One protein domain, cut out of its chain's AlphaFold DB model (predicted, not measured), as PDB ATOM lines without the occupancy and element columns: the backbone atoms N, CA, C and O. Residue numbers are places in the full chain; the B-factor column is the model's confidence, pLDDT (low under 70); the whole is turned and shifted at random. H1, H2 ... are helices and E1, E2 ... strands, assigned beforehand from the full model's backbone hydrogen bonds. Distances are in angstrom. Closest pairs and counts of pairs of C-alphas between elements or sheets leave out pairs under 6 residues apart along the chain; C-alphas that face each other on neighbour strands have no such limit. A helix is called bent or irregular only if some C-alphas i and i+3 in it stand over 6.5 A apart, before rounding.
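AT A GLANCE: This is residues 3 to 125 of the 410 residues of an uncharacterized protein of Pochonia chlamydosporia 123 (UniProt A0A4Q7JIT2). Two antiparallel sheets form the two wings of a bent wall, joined by the tight links E3 to E4 and E5 to E6; the larger, twisted wing is E1 - E2 - E3 - E6 - E7 and the smaller is E4 - E5 - E8. H2 packs on one face of the smaller wing, H1 only grazes the larger, and H3 and H4 follow at the end of the printed part, with H4 the farthest out. The 123 printed residues include, in order, E1, E2, E3, E4, E5, E6, E7, H1, E8, H2, H3 and H4, and the class is mixed, helices and strands. The whole is compact, with a radius of gyration of the C-alphas of 15.8 A, and flat, spanning 46 by 44 by 24 A.

HOW THE PARTS SIT: E1, residues 3 to 8, E2, residues 13 to 20, and E3, residues 23 to 30, form a meander, each strand the antiparallel neighbour of the one before; N 6 and O 15 are 3.0 A apart, N 16 and O 27 2.8 A. E6, residues 61 to 66, is antiparallel to E3, with N 26 and O 63 at 2.8 A. E7, residues 74 to 76, forms a hairpin with E6, with N 64 and O 74 at 2.9 A. E4, residues 34 to 40, and E5, residues 51 to 56, form another hairpin, with N 38 and O 53 at 3.1 A. H1, residues 81 to 87, only grazes the five-strand sheet, with residues 85 to 86. E8, residues 90 to 94, is antiparallel to E5, with N 54 and O 91 at 2.9 A. H2, residues 97 to 108, is on the sheet E4 - E5 - E8, making two layers, a helix on one face of a sheet. It lies over E4 and E5 at a height over the sheet of 9.0 A, along the strands, at 18 degrees to E4 on the local plane; its closest C-alphas to E4 are those of Thr 101 and Leu 39, 6.9 A. H2 and E1 are only just apart, at 8.1 A. H3, residues 111 to 114, is close to but not clearly touching H2, and likewise H4, residues 119 to 125; the closest C-alphas are those of Val 108 and Met 114, 6.4 A, and of Ser 112 and His 121, 8.0 A. Every O i to N i+4 pair is within hydrogen-bond range in H2, against 1 of 3 in H1 and 0 of 3 in H4, where 3 of 4 and 2 of 4 O i to N i+3 pairs are; H3 is too short for an i+4 pair.

IN THESE COORDINATES: E1 begins at C-alpha 3, (76.571, 115.547, 77.918). E2 measures 22.3 A from first to last C-alpha, E3 23.5 A and H2 15.9 A. H1 is irregular, with C-alphas 82 and 85 8.5 A apart. H4 ends at C-alpha 125, (53.114, 114.599, 96.549).

THE WHOLE: The C-alphas farthest apart, of Thr 44 and Ser 70, are 49.1 A apart. The printed part has no cut and no long link. Mean pLDDT of the printed part is 88.6; under 70 are residues 43 to 46, 48 to 49, 67, 69 to 70 and 119 to 125.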
ATOM      1  N   LEU A   3      77.077 115.435  76.552       91.38
ATOM      2  CA  LEU A   3      76.571 115.547  77.918       91.38
ATOM      3  C   LEU A   3      75.497 116.633  77.974       91.38
ATOM      4  O   LEU A   3      75.759 117.801  77.683       91.38
ATOM      5  N   ILE A   4      74.300 116.250  78.404       93.56
ATOM      6  CA  ILE A   4      73.177 117.149  78.657       93.56
ATOM      7  C   ILE A   4      72.850 117.072  80.140       93.56
ATOM      8  O   ILE A   4      72.697 115.987  80.698       93.56
ATOM      9  N   ILE A   5      72.719 118.229  80.779       94.06
ATOM     10  CA  ILE A   5      72.367 118.320  82.192       94.06
ATOM     11  C   ILE A   5      71.085 119.119  82.305       94.06
ATOM     12  O   ILE A   5      70.955 120.196  81.721       94.06
ATOM     13  N   PHE A   6      70.136 118.588  83.061       95.31
ATOM     14  CA  PHE A   6      68.875 119.257  83.329       95.31
ATOM     15  C   PHE A   6      68.356 118.873  84.708       95.31
ATOM     16  O   PHE A   6      68.735 117.855  85.285       95.31
ATOM     17  N   TYR A   7      67.462 119.699  85.230       96.25
ATOM     18  CA  TYR A   7      66.744 119.428  86.463       96.25
ATOM     19  C   TYR A   7      65.243 119.383  86.185       96.25
ATOM     20  O   TYR A   7      64.738 120.082  85.307       96.25
ATOM     21  N   SER A   8      64.522 118.572  86.952       96.19
ATOM     22  CA  SER A   8      63.063 118.513  86.924       96.19
ATOM     23  C   SER A   8      62.527 119.021  88.262       96.19
ATOM     24  O   SER A   8      62.716 118.345  89.275       96.19
ATOM     25  N   PRO A   9      61.868 120.195  88.301       93.44
ATOM     26  CA  PRO A   9      61.224 120.696  89.514       93.44
ATOM     27  C   PRO A   9      60.146 119.745  90.040       93.44
ATOM     28  O   PRO A   9      60.073 119.547  91.248       93.44
ATOM     29  N   ASP A  10      59.379 119.118  89.141       92.88
ATOM     30  CA  ASP A  10      58.277 118.213  89.493       92.88
ATOM     31  C   ASP A  10      58.787 116.918  90.130       92.88
ATOM     32  O   ASP A  10      58.287 116.480  91.164       92.88
ATOM     33  N   LYS A  11      59.833 116.319  89.545       94.25
ATOM     34  CA  LYS A  11      60.472 115.116  90.104       94.25
ATOM     35  C   LYS A  11      61.435 115.437  91.241       94.25
ATOM     36  O   LYS A  11      61.847 114.531  91.963       94.25
ATOM     37  N   CYS A  12      61.789 116.712  91.406       95.75
ATOM     38  CA  CYS A  12      62.801 117.185  92.339       95.75
ATOM     39  C   CYS A  12      64.147 116.457  92.139       95.75
ATOM     40  O   CYS A  12      64.749 115.974  93.101       95.75
ATOM     41  N   THR A  13      64.594 116.326  90.889       96.56
ATOM     42  CA  THR A  13      65.814 115.590  90.509       96.56
ATOM     43  C   THR A  13      66.725 116.403  89.598       96.56
ATOM     44  O   THR A  13      66.273 117.258  88.835       96.56
ATOM     45  N   MET A  14      68.021 116.104  89.672       97.31
ATOM     46  CA  MET A  14      69.040 116.493  88.701       97.31
ATOM     47  C   MET A  14      69.406 115.268  87.855       97.31
ATOM     48  O   MET A  14      69.557 114.164  88.388       97.31
ATOM     49  N   THR A  15      69.572 115.463  86.549       97.31
ATOM     50  CA  THR A  15      69.862 114.394  85.592       97.31
ATOM     51  C   THR A  15      70.996 114.792  84.656       97.31
ATOM     52  O   THR A  15      70.986 115.869  84.063       97.31
ATOM     53  N   TYR A  16      71.949 113.879  84.503       96.12
ATOM     54  CA  TYR A  16      73.043 113.927  83.545       96.12
ATOM     55  C   TYR A  16      72.732 112.853  82.521       96.12
ATOM     56  O   TYR A  16      72.688 111.670  82.856       96.12
ATOM     57  N   TYR A  17      72.483 113.268  81.293       95.69
ATOM     58  CA  TYR A  17      72.285 112.380  80.168       95.69
ATOM     59  C   TYR A  17      73.528 112.427  79.297       95.69
ATOM     60  O   TYR A  17      73.953 113.491  78.850       95.69
ATOM     61  N   ILE A  18      74.114 111.262  79.088       93.88
ATOM     62  CA  ILE A  18      75.326 111.069  78.322       93.88
ATOM     63  C   ILE A  18      74.946 110.198  77.137       93.88
ATOM     64  O   ILE A  18      74.571 109.037  77.309       93.88
ATOM     65  N   ASN A  19      75.064 110.751  75.939       90.88
ATOM     66  CA  ASN A  19      74.863 109.988  74.722       90.88
ATOM     67  C   ASN A  19      76.210 109.552  74.144       90.88
ATOM     68  O   ASN A  19      77.092 110.381  73.869       90.88
ATOM     69  N   ASN A  20      76.353 108.247  73.951       86.88
ATOM     70  CA  ASN A  20      77.414 107.642  73.168       86.88
ATOM     71  C   ASN A  20      76.776 106.947  71.957       86.88
ATOM     72  O   ASN A  20      75.685 106.403  72.071       86.88
ATOM     73  N   GLU A  21      77.453 106.921  70.807       83.81
ATOM     74  CA  GLU A  21      76.898 106.412  69.535       83.81
ATOM     75  C   GLU A  21      76.301 104.994  69.638       83.81
ATOM     76  O   GLU A  21      75.442 104.621  68.845       83.81
ATOM     77  N   GLN A  22      76.744 104.210  70.624       82.38
ATOM     78  CA  GLN A  22      76.335 102.823  70.854       82.38
ATOM     79  C   GLN A  22      75.406 102.632  72.068       82.38
ATOM     80  O   GLN A  22      74.783 101.575  72.188       82.38
ATOM     81  N   ALA A  23      75.333 103.601  72.989       87.62
ATOM     82  CA  ALA A  23      74.606 103.461  74.252       87.62
ATOM     83  C   ALA A  23      74.288 104.814  74.906       87.62
ATOM     84  O   ALA A  23      75.079 105.759  74.852       87.62
ATOM     85  N   GLY A  24      73.157 104.869  75.608       92.50
ATOM     86  CA  GLY A  24      72.813 105.978  76.492       92.50
ATOM     87  C   GLY A  24      73.214 105.678  77.934       92.50
ATOM     88  O   GLY A  24      72.945 104.591  78.445       92.50
ATOM     89  N   TYR A  25      73.795 106.654  78.625       94.38
ATOM     90  CA  TYR A  25      74.048 106.588  80.063       94.38
ATOM     91  C   TYR A  25      73.329 107.734  80.759       94.38
ATOM     92  O   TYR A  25      73.265 108.855  80.251       94.38
ATOM     93  N   LYS A  26      72.779 107.463  81.938       95.75
ATOM     94  CA  LYS A  26      72.085 108.469  82.734       95.75
ATOM     95  C   LYS A  26      72.522 108.377  84.189       95.75
ATOM     96  O   LYS A  26      72.445 107.310  84.790       95.75
ATOM     97  N   ILE A  27      72.938 109.507  84.750       96.88
ATOM     98  CA  ILE A  27      73.188 109.678  86.185       96.88
ATOM     99  C   ILE A  27      72.075 110.566  86.730       96.88
ATOM    100  O   ILE A  27      71.808 111.637  86.185       96.88
ATOM    101  N   GLU A  28      71.402 110.134  87.788       97.38
ATOM    102  CA  GLU A  28      70.257 110.845  88.349       97.38
ATOM    103  C   GLU A  28      70.312 110.849  89.873       97.38
ATOM    104  O   GLU A  28      70.535 109.819  90.510       97.38
ATOM    105  N   TYR A  29      70.063 112.005  90.475       97.75
ATOM    106  CA  TYR A  29      69.943 112.117  91.923       97.75
ATOM    107  C   TYR A  29      68.872 113.143  92.311       97.75
ATOM    108  O   TYR A  29      68.682 114.144  91.614       97.75
ATOM    109  N   PRO A  30      68.139 112.913  93.414       97.31
ATOM    110  CA  PRO A  30      67.158 113.868  93.912       97.31
ATOM    111  C   PRO A  30      67.842 115.112  94.491       97.31
ATOM    112  O   PRO A  30      68.982 115.057  94.951       97.31
ATOM    113  N   PHE A  31      67.123 116.235  94.550       97.25
ATOM    114  CA  PHE A  31      67.622 117.470  95.167       97.25
ATOM    115  C   PHE A  31      68.032 117.263  96.625       97.25
ATOM    116  O   PHE A  31      68.967 117.900  97.095       97.25
ATOM    117  N   SER A  32      67.394 116.328  97.331       96.81
ATOM    118  CA  SER A  32      67.758 115.961  98.702       96.81
ATOM    119  C   SER A  32      69.187 115.415  98.842       96.81
ATOM    120  O   SER A  32      69.737 115.441  99.949       96.81
ATOM    121  N   TYR A  33      69.802 114.947  97.746       97.62
ATOM    122  CA  TYR A  33      71.185 114.460  97.739       97.62
ATOM    123  C   TYR A  33      72.202 115.593  97.589       97.62
ATOM    124  O   TYR A  33      73.379 115.406  97.890       97.62
ATOM    125  N   ILE A  34      71.764 116.781  97.169       97.81
ATOM    126  CA  ILE A  34      72.629 117.950  97.032       97.81
ATOM    127  C   ILE A  34      72.859 118.541  98.419       97.81
ATOM    128  O   ILE A  34      71.948 119.107  99.030       97.81
ATOM    129  N   LYS A  35      74.094 118.417  98.907       97.12
ATOM    130  CA  LYS A  35      74.547 119.036 100.152       97.12
ATOM    131  C   LYS A  35      74.757 120.528  99.937       97.12
ATOM    132  O   LYS A  35      74.114 121.345 100.592       97.12
ATOM    133  N   ASN A  36      75.611 120.860  98.973       97.00
ATOM    134  CA  ASN A  36      75.982 122.224  98.636       97.00
ATOM    135  C   ASN A  36      75.971 122.401  97.115       97.00
ATOM    136  O   ASN A  36      76.312 121.487  96.366       97.00
ATOM    137  N   ILE A  37      75.584 123.591  96.667       96.62
ATOM    138  CA  ILE A  37      75.695 124.010  95.273       96.62
ATOM    139  C   ILE A  37      76.121 125.474  95.243       96.62
ATOM    140  O   ILE A  37      75.530 126.303  95.939       96.62
ATOM    141  N   TRP A  38      77.158 125.795  94.480       95.06
ATOM    142  CA  TRP A  38      77.662 127.162  94.387       95.06
ATOM    143  C   TRP A  38      78.308 127.430  93.035       95.06
ATOM    144  O   TRP A  38      78.642 126.514  92.285       95.06
ATOM    145  N   LEU A  39      78.458 128.713  92.722       93.06
ATOM    146  CA  LEU A  39      79.219 129.159  91.569       93.06
ATOM    147  C   LEU A  39      80.689 129.303  91.978       93.06
ATOM    148  O   LEU A  39      81.015 130.066  92.885       93.06
ATOM    149  N   GLU A  40      81.568 128.578  91.305       89.81
ATOM    150  CA  GLU A  40      83.013 128.747  91.378       89.81
ATOM    151  C   GLU A  40      83.442 129.720  90.273       89.81
ATOM    152  O   GLU A  40      83.372 129.405  89.083       89.81
ATOM    153  N   ASN A  41      83.852 130.929  90.664       81.81
ATOM    154  CA  ASN A  41      84.379 131.922  89.733       81.81
ATOM    155  C   ASN A  41      85.906 131.805  89.651       81.81
ATOM    156  O   ASN A  41      86.573 131.700  90.678       81.81
ATOM    157  N   ASN A  42      86.456 131.851  88.438       72.25
ATOM    158  CA  ASN A  42      87.894 131.732  88.209       72.25
ATOM    159  C   ASN A  42      88.563 133.094  88.016       72.25
ATOM    160  O   ASN A  42      89.078 133.415  86.951       72.25
ATOM    161  N   GLU A  43      88.520 133.926  89.055       65.25
ATOM    162  CA  GLU A  43      89.163 135.251  89.027       65.25
ATOM    163  C   GLU A  43      90.697 135.134  89.099       65.25
ATOM    164  O   GLU A  43      91.418 135.984  88.585       65.25
ATOM    165  N   THR A  44      91.204 134.075  89.739       66.06
ATOM    166  CA  THR A  44      92.623 133.939  90.102       66.06
ATOM    167  C   THR A  44      93.456 133.154  89.090       66.06
ATOM    168  O   THR A  44      94.675 133.313  89.069       66.06
ATOM    169  N   ASP A  45      92.833 132.307  88.266       68.75
ATOM    170  CA  ASP A  45      93.530 131.460  87.296       68.75
ATOM    171  C   ASP A  45      92.732 131.347  85.981       68.75
ATOM    172  O   ASP A  45      91.815 130.533  85.867       68.75
ATOM    173  N   PRO A  46      93.096 132.123  84.943       65.75
ATOM    174  CA  PRO A  46      92.428 132.085  83.640       65.75
ATOM    175  C   PRO A  46      92.477 130.715  82.949       65.75
ATOM    176  O   PRO A  46      91.756 130.500  81.975       65.75
ATOM    177  N   SER A  47      93.346 129.801  83.405       70.12
ATOM    178  CA  SER A  47      93.457 128.449  82.849       70.12
ATOM    179  C   SER A  47      92.372 127.500  83.356       70.12
ATOM    180  O   SER A  47      92.091 126.485  82.711       70.12
ATOM    181  N   LYS A  48      91.729 127.824  84.483       69.44
ATOM    182  CA  LYS A  48      90.663 127.008  85.051       69.44
ATOM    183  C   LYS A  48      89.304 127.559  84.616       69.44
ATOM    184  O   LYS A  48      88.975 128.726  84.804       69.44
ATOM    185  N   MET A  49      88.484 126.699  84.023       68.81
ATOM    186  CA  MET A  49      87.120 127.057  83.641       68.81
ATOM    187  C   MET A  49      86.270 127.181  84.914       68.81
ATOM    188  O   MET A  49      86.084 126.195  85.622       68.81
ATOM    189  N   GLY A  50      85.781 128.384  85.227       80.25
ATOM    190  CA  GLY A  50      84.775 128.576  86.279       80.25
ATOM    191  C   GLY A  50      83.474 127.830  85.954       80.25
ATOM    192  O   GLY A  50      83.211 127.483  84.796       80.25
ATOM    193  N   GLY A  51      82.648 127.565  86.961       91.44
ATOM    194  CA  GLY A  51      81.475 126.715  86.780       91.44
ATOM    195  C   GLY A  51      80.562 126.625  87.993       91.44
ATOM    196  O   GLY A  51      80.728 127.339  88.978       91.44
ATOM    197  N   ILE A  52      79.572 125.742  87.917       94.00
ATOM    198  CA  ILE A  52      78.780 125.342  89.085       94.00
ATOM    199  C   ILE A  52      79.442 124.117  89.699       94.00
ATOM    200  O   ILE A  52      79.709 123.144  88.997       94.00
ATOM    201  N   VAL A  53      79.650 124.146  91.008       95.50
ATOM    202  CA  VAL A  53      80.095 122.982  91.773       95.50
ATOM    203  C   VAL A  53      78.911 122.446  92.565       95.50
ATOM    204  O   VAL A  53      78.218 123.205  93.245       95.50
ATOM    205  N   ILE A  54      78.665 121.142  92.449       97.06
ATOM    206  CA  ILE A  54      77.613 120.426  93.173       97.06
ATOM    207  C   ILE A  54      78.281 119.381  94.058       97.06
ATOM    208  O   ILE A  54      78.890 118.440  93.559       97.06
ATOM    209  N   GLU A  55      78.146 119.540  95.369       97.94
ATOM    210  CA  GLU A  55      78.594 118.563  96.360       97.94
ATOM    211  C   GLU A  55      77.404 117.712  96.807       97.94
ATOM    212  O   GLU A  55      76.372 118.229  97.258       97.94
ATOM    213  N   LEU A  56      77.560 116.396  96.716       98.00
ATOM    214  CA  LEU A  56      76.555 115.417  97.096       98.00
ATOM    215  C   LEU A  56      76.808 114.880  98.510       98.00
ATOM    216  O   LEU A  56      77.942 114.766  98.969       98.00
ATOM    217  N   ASN A  57      75.736 114.517  99.211       97.56
ATOM    218  CA  ASN A  57      75.801 113.805 100.494       97.56
ATOM    219  C   ASN A  57      75.609 112.281 100.348       97.56
ATOM    220  O   ASN A  57      75.779 111.552 101.326       97.56
ATOM    221  N   ARG A  58      75.227 111.808  99.154       97.00
ATOM    222  CA  ARG A  58      74.982 110.401  98.807       97.00
ATOM    223  C   ARG A  58      75.352 110.143  97.348       97.00
ATOM    224  O   ARG A  58      75.247 111.051  96.527       97.00
ATOM    225  N   ALA A  59      75.736 108.904  97.049       97.00
ATOM    226  CA  ALA A  59      76.024 108.480  95.686       97.00
ATOM    227  C   ALA A  59      74.781 108.622  94.781       97.00
ATOM    228  O   ALA A  59      73.653 108.430  95.256       97.00
ATOM    229  N   PRO A  60      74.962 108.969  93.498       97.25
ATOM    230  CA  PRO A  60      73.857 109.096  92.559       97.25
ATOM    231  C   PRO A  60      73.353 107.726  92.072       97.25
ATOM    232  O   PRO A  60      73.956 106.690  92.336       97.25
ATOM    233  N   ASN A  61      72.229 107.723  91.352       97.12
ATOM    234  CA  ASN A  61      71.688 106.531  90.701       97.12
ATOM    235  C   ASN A  61      72.137 106.473  89.242       97.12
ATOM    236  O   ASN A  61      72.147 107.496  88.551       97.12
ATOM    237  N   PHE A  62      72.424 105.271  88.755       97.06
ATOM    238  CA  PHE A  62      72.956 105.047  87.418       97.06
ATOM    239  C   PHE A  62      71.975 104.241  86.574       97.06
ATOM    240  O   PHE A  62      71.376 103.275  87.041       97.06
ATOM    241  N   PHE A  63      71.806 104.635  85.317       95.56
ATOM    242  CA  PHE A  63      70.972 103.937  84.351       95.56
ATOM    243  C   PHE A  63      71.714 103.825  83.026       95.56
ATOM    244  O   PHE A  63      72.464 104.727  82.644       95.56
ATOM    245  N   MET A  64      71.465 102.735  82.315       94.00
ATOM    246  CA  MET A  64      72.044 102.469  81.007       94.00
ATOM    247  C   MET A  64      70.934 102.074  80.039       94.00
ATOM    248  O   MET A  64      69.978 101.402  80.422       94.00
ATOM    249  N   ASP A  65      71.067 102.514  78.798       91.31
ATOM    250  CA  ASP A  65      70.262 102.077  77.668       91.31
ATOM    251  C   ASP A  65      71.220 101.460  76.646       91.31
ATOM    252  O   ASP A  65      72.022 102.156  76.016       91.31
ATOM    253  N   SER A  66      71.210 100.131  76.562       80.38
ATOM    254  CA  SER A  66      71.987  99.409  75.558       80.38
ATOM    255  C   SER A  66      71.147  99.296  74.299       80.38
ATOM    256  O   SER A  66      70.047  98.748  74.356       80.38
ATOM    257  N   ALA A  67      71.704  99.681  73.150       69.19
ATOM    258  CA  ALA A  67      71.045  99.539  71.850       69.19
ATOM    259  C   ALA A  67      70.574  98.098  71.544       69.19
ATOM    260  O   ALA A  67      69.712  97.888  70.694       69.19
ATOM    261  N   SER A  68      71.122  97.091  72.238       70.12
ATOM    262  CA  SER A  68      70.722  95.685  72.113       70.12
ATOM    263  C   SER A  68      69.440  95.313  72.870       70.12
ATOM    264  O   SER A  68      68.876  94.252  72.609       70.12
ATOM    265  N   GLN A  69      68.998  96.122  73.839       65.06
ATOM    266  CA  GLN A  69      67.782  95.885  74.616       65.06
ATOM    267  C   GLN A  69      66.728  96.909  74.202       65.06
ATOM    268  O   GLN A  69      66.872  98.097  74.451       65.06
ATOM    269  N   SER A  70      65.616  96.461  73.622       64.56
ATOM    270  CA  SER A  70      64.533  97.349  73.168       64.56
ATOM    271  C   SER A  70      63.735  98.011  74.311       64.56
ATOM    272  O   SER A  70      62.609  98.449  74.089       64.56
ATOM    273  N   SER A  71      64.251  98.002  75.545       72.88
ATOM    274  CA  SER A  71      63.514  98.366  76.761       72.88
ATOM    275  C   SER A  71      63.838  99.771  77.289       72.88
ATOM    276  O   SER A  71      63.255 100.176  78.296       72.88
ATOM    277  N   GLY A  72      64.719 100.531  76.634       85.00
ATOM    278  CA  GLY A  72      65.138 101.847  77.113       85.00
ATOM    279  C   GLY A  72      65.986 101.770  78.389       85.00
ATOM    280  O   GLY A  72      66.569 100.737  78.716       85.00
ATOM    281  N   PHE A  73      66.037 102.878  79.137       91.88
ATOM    282  CA  PHE A  73      66.859 102.992  80.343       91.88
ATOM    283  C   PHE A  73      66.447 102.021  81.453       91.88
ATOM    284  O   PHE A  73      65.350 102.125  82.008       91.88
ATOM    285  N   TYR A  74      67.387 101.179  81.874       92.38
ATOM    286  CA  TYR A  74      67.279 100.358  83.077       92.38
ATOM    287  C   TYR A  74      68.336 100.769  84.104       92.38
ATOM    288  O   TYR A  74      69.412 101.256  83.759       92.38
ATOM    289  N   GLN A  75      68.016 100.613  85.390       94.12
ATOM    290  CA  GLN A  75      68.932 100.961  86.473       94.12
ATOM    291  C   GLN A  75      70.082  99.950  86.546       94.12
ATOM    292  O   GLN A  75      69.865  98.740  86.471       94.12
ATOM    293  N   VAL A  76      71.297 100.455  86.717       94.06
ATOM    294  CA  VAL A  76      72.529  99.681  86.912       94.06
ATOM    295  C   VAL A  76      73.221 100.134  88.198       94.06
ATOM    296  O   VAL A  76      72.843 101.146  88.786       94.06
ATOM    297  N   GLY A  77      74.210  99.369  88.663       93.19
ATOM    298  CA  GLY A  77      74.988  99.723  89.853       93.19
ATOM    299  C   GLY A  77      75.871 100.944  89.607       93.19
ATOM    300  O   GLY A  77      75.609 102.007  90.140       93.19
ATOM    301  N   ASP A  78      76.885 100.782  88.767       93.31
ATOM    302  CA  ASP A  78      77.748 101.839  88.248       93.31
ATOM    303  C   ASP A  78      78.238 101.356  86.877       93.31
ATOM    304  O   ASP A  78      78.553 100.175  86.721       93.31
ATOM    305  N   PHE A  79      78.237 102.227  85.871       92.44
ATOM    306  CA  PHE A  79      78.693 101.883  84.520       92.44
ATOM    307  C   PHE A  79      80.178 102.206  84.284       92.44
ATOM    308  O   PHE A  79      80.672 102.011  83.173       92.44
ATOM    309  N   THR A  80      80.879 102.727  85.291       91.25
ATOM    310  CA  THR A  80      82.319 103.004  85.251       91.25
ATOM    311  C   THR A  80      83.136 101.856  85.832       91.25
ATOM    312  O   THR A  80      82.666 101.082  86.667       91.25
ATOM    313  N   GLU A  81      84.382 101.744  85.372       89.81
ATOM    314  CA  GLU A  81      85.356 100.820  85.950       89.81
ATOM    315  C   GLU A  81      85.574 101.144  87.436       89.81
ATOM    316  O   GLU A  81      85.522 102.307  87.840       89.81
ATOM    317  N   ASP A  82      85.760 100.110  88.258       92.00
ATOM    318  CA  ASP A  82      86.006 100.208  89.706       92.00
ATOM    319  C   ASP A  82      84.984 101.032  90.516       92.00
ATOM    320  O   ASP A  82      85.272 101.461  91.636       92.00
ATOM    321  N   LEU A  83      83.771 101.229  89.988       92.75
ATOM    322  CA  LEU A  83      82.727 102.047  90.618       92.75
ATOM    323  C   LEU A  83      83.175 103.507  90.861       92.75
ATOM    324  O   LEU A  83      82.807 104.129  91.864       92.75
ATOM    325  N   GLN A  84      84.020 104.051  89.977       93.50
ATOM    326  CA  GLN A  84      84.580 105.399  90.120       93.50
ATOM    327  C   GLN A  84      83.498 106.483  90.199       93.50
ATOM    328  O   GLN A  84      83.605 107.408  91.009       93.50
ATOM    329  N   ALA A  85      82.441 106.385  89.391       91.31
ATOM    330  CA  ALA A  85      81.387 107.394  89.373       91.31
ATOM    331  C   ALA A  85      80.585 107.418  90.681       91.31
ATOM    332  O   ALA A  85      80.195 108.493  91.132       91.31
ATOM    333  N   THR A  86      80.396 106.268  91.332       94.94
ATOM    334  CA  THR A  86      79.760 106.158  92.656       94.94
ATOM    335  C   THR A  86      80.549 106.911  93.727       94.94
ATOM    336  O   THR A  86      79.963 107.438  94.672       94.94
ATOM    337  N   GLN A  87      81.876 106.977  93.584       94.38
ATOM    338  CA  GLN A  87      82.771 107.667  94.519       94.38
ATOM    339  C   GLN A  87      82.911 109.168  94.220       94.38
ATOM    340  O   GLN A  87      83.382 109.929  95.071       94.38
ATOM    341  N   CYS A  88      82.499 109.616  93.033       94.06
ATOM    342  CA  CYS A  88      82.548 111.020  92.654       94.06
ATOM    343  C   CYS A  88      81.402 111.793  93.320       94.06
ATOM    344  O   CYS A  88      80.265 111.787  92.860       94.06
ATOM    345  N   MET A  89      81.709 112.470  94.427       97.00
ATOM    346  CA  MET A  89      80.723 113.230  95.209       97.00
ATOM    347  C   MET A  89      80.709 114.729  94.888       97.00
ATOM    348  O   MET A  89      79.881 115.459  95.430       97.00
ATOM    349  N   ILE A  90      81.629 115.203  94.046       96.44
ATOM    350  CA  ILE A  90      81.758 116.615  93.671       96.44
ATOM    351  C   ILE A  90      81.714 116.713  92.152       96.44
ATOM    352  O   ILE A  90      82.601 116.221  91.459       96.44
ATOM    353  N   HIS A  91      80.670 117.348  91.627       94.31
ATOM    354  CA  HIS A  91      80.474 117.512  90.193       94.31
ATOM    355  C   HIS A  91      80.770 118.957  89.794       94.31
ATOM    356  O   HIS A  91      80.163 119.884  90.331       94.31
ATOM    357  N   HIS A  92      81.659 119.143  88.820       93.06
ATOM    358  CA  HIS A  92      81.990 120.451  88.254       93.06
ATOM    359  C   HIS A  92      81.294 120.618  86.903       93.06
ATOM    360  O   HIS A  92      81.520 119.839  85.975       93.06
ATOM    361  N   LEU A  93      80.442 121.631  86.791       91.50
ATOM    362  CA  LEU A  93      79.705 121.967  85.578       91.50
ATOM    363  C   LEU A  93      80.293 123.243  84.976       91.50
ATOM    364  O   LEU A  93      79.988 124.351  85.422       91.50
ATOM    365  N   GLY A  94      81.157 123.079  83.976       89.06
ATOM    366  CA  GLY A  94      81.747 124.200  83.244       89.06
ATOM    367  C   GLY A  94      80.741 124.883  82.318       89.06
ATOM    368  O   GLY A  94      79.814 124.254  81.804       89.06
ATOM    369  N   GLY A  95      80.923 126.180  82.080       86.50
ATOM    370  CA  GLY A  95      80.075 126.937  81.162       86.50
ATOM    371  C   GLY A  95      80.229 128.445  81.316       86.50
ATOM    372  O   GLY A  95      81.033 128.931  82.104       86.50
ATOM    373  N   ASN A  96      79.441 129.208  80.555       87.19
ATOM    374  CA  ASN A  96      79.476 130.667  80.644       87.19
ATOM    375  C   ASN A  96      78.968 131.124  82.031       87.19
ATOM    376  O   ASN A  96      77.792 130.896  82.335       87.19
ATOM    377  N   PRO A  97      79.786 131.818  82.846       86.00
ATOM    378  CA  PRO A  97      79.437 132.140  84.229       86.00
ATOM    379  C   PRO A  97      78.181 133.009  84.336       86.00
ATOM    380  O   PRO A  97      77.401 132.831  85.267       86.00
ATOM    381  N   LYS A  98      77.907 133.892  83.362       88.00
ATOM    382  CA  LYS A  98      76.680 134.710  83.361       88.00
ATOM    383  C   LYS A  98      75.427 133.848  83.198       88.00
ATOM    384  O   LYS A  98      74.435 134.052  83.897       88.00
ATOM    385  N   VAL A  99      75.483 132.870  82.294       91.94
ATOM    386  CA  VAL A  99      74.376 131.935  82.048       91.94
ATOM    387  C   VAL A  99      74.192 131.015  83.252       91.94
ATOM    388  O   VAL A  99      73.075 130.879  83.750       91.94
ATOM    389  N   LEU A 100      75.289 130.450  83.761       91.88
ATOM    390  CA  LEU A 100      75.279 129.560  84.921       91.88
ATOM    391  C   LEU A 100      74.766 130.257  86.183       91.88
ATOM    392  O   LEU A 100      73.952 129.682  86.895       91.88
ATOM    393  N   THR A 101      75.150 131.514  86.423       92.75
ATOM    394  CA  THR A 101      74.632 132.307  87.552       92.75
ATOM    395  C   THR A 101      73.113 132.451  87.476       92.75
ATOM    396  O   THR A 101      72.417 132.224  88.463       92.75
ATOM    397  N   SER A 102      72.577 132.788  86.296       94.56
ATOM    398  CA  SER A 102      71.128 132.926  86.099       94.56
ATOM    399  C   SER A 102      70.389 131.598  86.293       94.56
ATOM    400  O   SER A 102      69.338 131.564  86.933       94.56
ATOM    401  N   GLN A 103      70.936 130.496  85.773       94.06
ATOM    402  CA  GLN A 103      70.348 129.165  85.940       94.06
ATOM    403  C   GLN A 103      70.396 128.696  87.395       94.06
ATOM    404  O   GLN A 103      69.397 128.188  87.904       94.06
ATOM    405  N   LEU A 104      71.519 128.918  88.083       95.44
ATOM    406  CA  LEU A 104      71.665 128.588  89.494       95.44
ATOM    407  C   LEU A 104      70.660 129.368  90.340       95.44
ATOM    408  O   LEU A 104      69.974 128.763  91.156       95.44
ATOM    409  N   ALA A 105      70.514 130.676  90.099       96.25
ATOM    410  CA  ALA A 105      69.530 131.510  90.788       96.25
ATOM    411  C   ALA A 105      68.105 130.954  90.632       96.25
ATOM    412  O   ALA A 105      67.375 130.848  91.615       96.25
ATOM    413  N   LYS A 106      67.732 130.523  89.416       96.00
ATOM    414  CA  LYS A 106      66.435 129.877  89.164       96.00
ATOM    415  C   LYS A 106      66.288 128.579  89.955       96.00
ATOM    416  O   LYS A 106      65.282 128.418  90.636       96.00
ATOM    417  N   LEU A 107      67.285 127.694  89.910       95.69
ATOM    418  CA  LEU A 107      67.264 126.414  90.622       95.69
ATOM    419  C   LEU A 107      67.115 126.598  92.139       95.69
ATOM    420  O   LEU A 107      66.245 125.975  92.742       95.69
ATOM    421  N   VAL A 108      67.924 127.465  92.757       95.81
ATOM    422  CA  VAL A 108      67.898 127.652  94.221       95.81
ATOM    423  C   VAL A 108      66.655 128.392  94.715       95.81
ATOM    424  O   VAL A 108      66.327 128.285  95.893       95.81
ATOM    425  N   SER A 109      65.960 129.110  93.825       96.56
ATOM    426  CA  SER A 109      64.687 129.778  94.121       96.56
ATOM    427  C   SER A 109      63.463 128.860  94.044       96.56
ATOM    428  O   SER A 109      62.367 129.288  94.390       96.56
ATOM    429  N   LEU A 110      63.621 127.612  93.584       95.69
ATOM    430  CA  LEU A 110      62.516 126.657  93.536       95.69
ATOM    431  C   LEU A 110      62.123 126.217  94.947       95.69
ATOM    432  O   LEU A 110      62.981 125.772  95.709       95.69
ATOM    433  N   ASP A 111      60.824 126.194  95.249       94.50
ATOM    434  CA  ASP A 111      60.312 125.648  96.513       94.50
ATOM    435  C   ASP A 111      60.757 124.198  96.745       94.50
ATOM    436  O   ASP A 111      61.128 123.830  97.864       94.50
ATOM    437  N   SER A 112      60.793 123.381  95.686       93.62
ATOM    438  CA  SER A 112      61.287 122.000  95.742       93.62
ATOM    439  C   SER A 112      62.763 121.912  96.126       93.62
ATOM    440  O   SER A 112      63.171 120.978  96.817       93.62
ATOM    441  N   PHE A 113      63.568 122.897  95.726       96.38
ATOM    442  CA  PHE A 113      64.980 122.963  96.077       96.38
ATOM    443  C   PHE A 113      65.202 123.577  97.465       96.38
ATOM    444  O   PHE A 113      66.040 123.097  98.232       96.38
ATOM    445  N   MET A 114      64.446 124.614  97.825       94.88
ATOM    446  CA  MET A 114      64.504 125.248  99.145       94.88
ATOM    447  C   MET A 114      64.108 124.264 100.255       94.88
ATOM    448  O   MET A 114      64.760 124.208 101.296       94.88
ATOM    449  N   ASN A 115      63.103 123.423  99.999       93.69
ATOM    450  CA  ASN A 115      62.603 122.419 100.939       93.69
ATOM    451  C   ASN A 115      63.225 121.025 100.741       93.69
ATOM    452  O   ASN A 115      62.727 120.050 101.306       93.69
ATOM    453  N   ARG A 116      64.324 120.902  99.983       93.31
ATOM    454  CA  ARG A 116      64.907 119.612  99.555       93.31
ATOM    455  C   ARG A 116      65.262 118.634 100.680       93.31
ATOM    456  O   ARG A 116      65.281 117.430 100.455       93.31
ATOM    457  N   HIS A 117      65.545 119.124 101.887       93.25
ATOM    458  CA  HIS A 117      65.853 118.283 103.051       93.25
ATOM    459  C   HIS A 117      64.673 118.123 104.018       93.25
ATOM    460  O   HIS A 117      64.818 117.461 105.045       93.25
ATOM    461  N   ASN A 118      63.514 118.716 103.721       87.88
ATOM    462  CA  ASN A 118      62.337 118.608 104.567       87.88
ATOM    463  C   ASN A 118      61.581 117.300 104.252       87.88
ATOM    464  O   ASN A 118      60.974 117.192 103.182       87.88
ATOM    465  N   PRO A 119      61.554 116.312 105.169       69.31
ATOM    466  CA  PRO A 119      60.892 115.028 104.930       69.31
ATOM    467  C   PRO A 119      59.373 115.158 104.735       69.31
ATOM    468  O   PRO A 119      58.754 114.278 104.147       69.31
ATOM    469  N   GLN A 120      58.767 116.258 105.196       63.03
ATOM    470  CA  GLN A 120      57.327 116.501 105.072       63.03
ATOM    471  C   GLN A 120      56.913 116.963 103.666       63.03
ATOM    472  O   GLN A 120      55.774 116.746 103.265       63.03
ATOM    473  N   HIS A 121      57.824 117.566 102.894       54.31
ATOM    474  CA  HIS A 121      57.486 118.149 101.590       54.31
ATOM    475  C   HIS A 121      57.285 117.081 100.498       54.31
ATOM    476  O   HIS A 121      56.477 117.259  99.594       54.31
ATOM    477  N   TYR A 122      57.960 115.930 100.612       53.62
ATOM    478  CA  TYR A 122      57.781 114.792  99.697       53.62
ATOM    479  C   TYR A 122      56.581 113.902 100.048       53.62
ATOM    480  O   TYR A 122      56.019 113.254  99.165       53.62
ATOM    481  N   ALA A 123      56.150 113.889 101.315       48.97
ATOM    482  CA  ALA A 123      54.984 113.114 101.742       48.97
ATOM    483  C   ALA A 123      53.668 113.655 101.151       48.97
ATOM    484  O   ALA A 123      52.728 112.890 100.960       48.97
ATOM    485  N   ALA A 124      53.612 114.946 100.805       47.53
ATOM    486  CA  ALA A 124      52.417 115.576 100.244       47.53
ATOM    487  C   ALA A 124      52.190 115.288  98.745       47.53
ATOM    488  O   ALA A 124      51.071 115.447  98.268       47.53
ATOM    489  N   VAL A 125      53.220 114.860  98.001       50.66
ATOM    490  CA  VAL A 125      53.114 114.599  96.549       50.66
ATOM    491  C   VAL A 125      53.050 113.101  96.234       50.66
ATOM    492  O   VAL A 125      52.449 112.713  95.236       50.66
TER     493      VAL A 125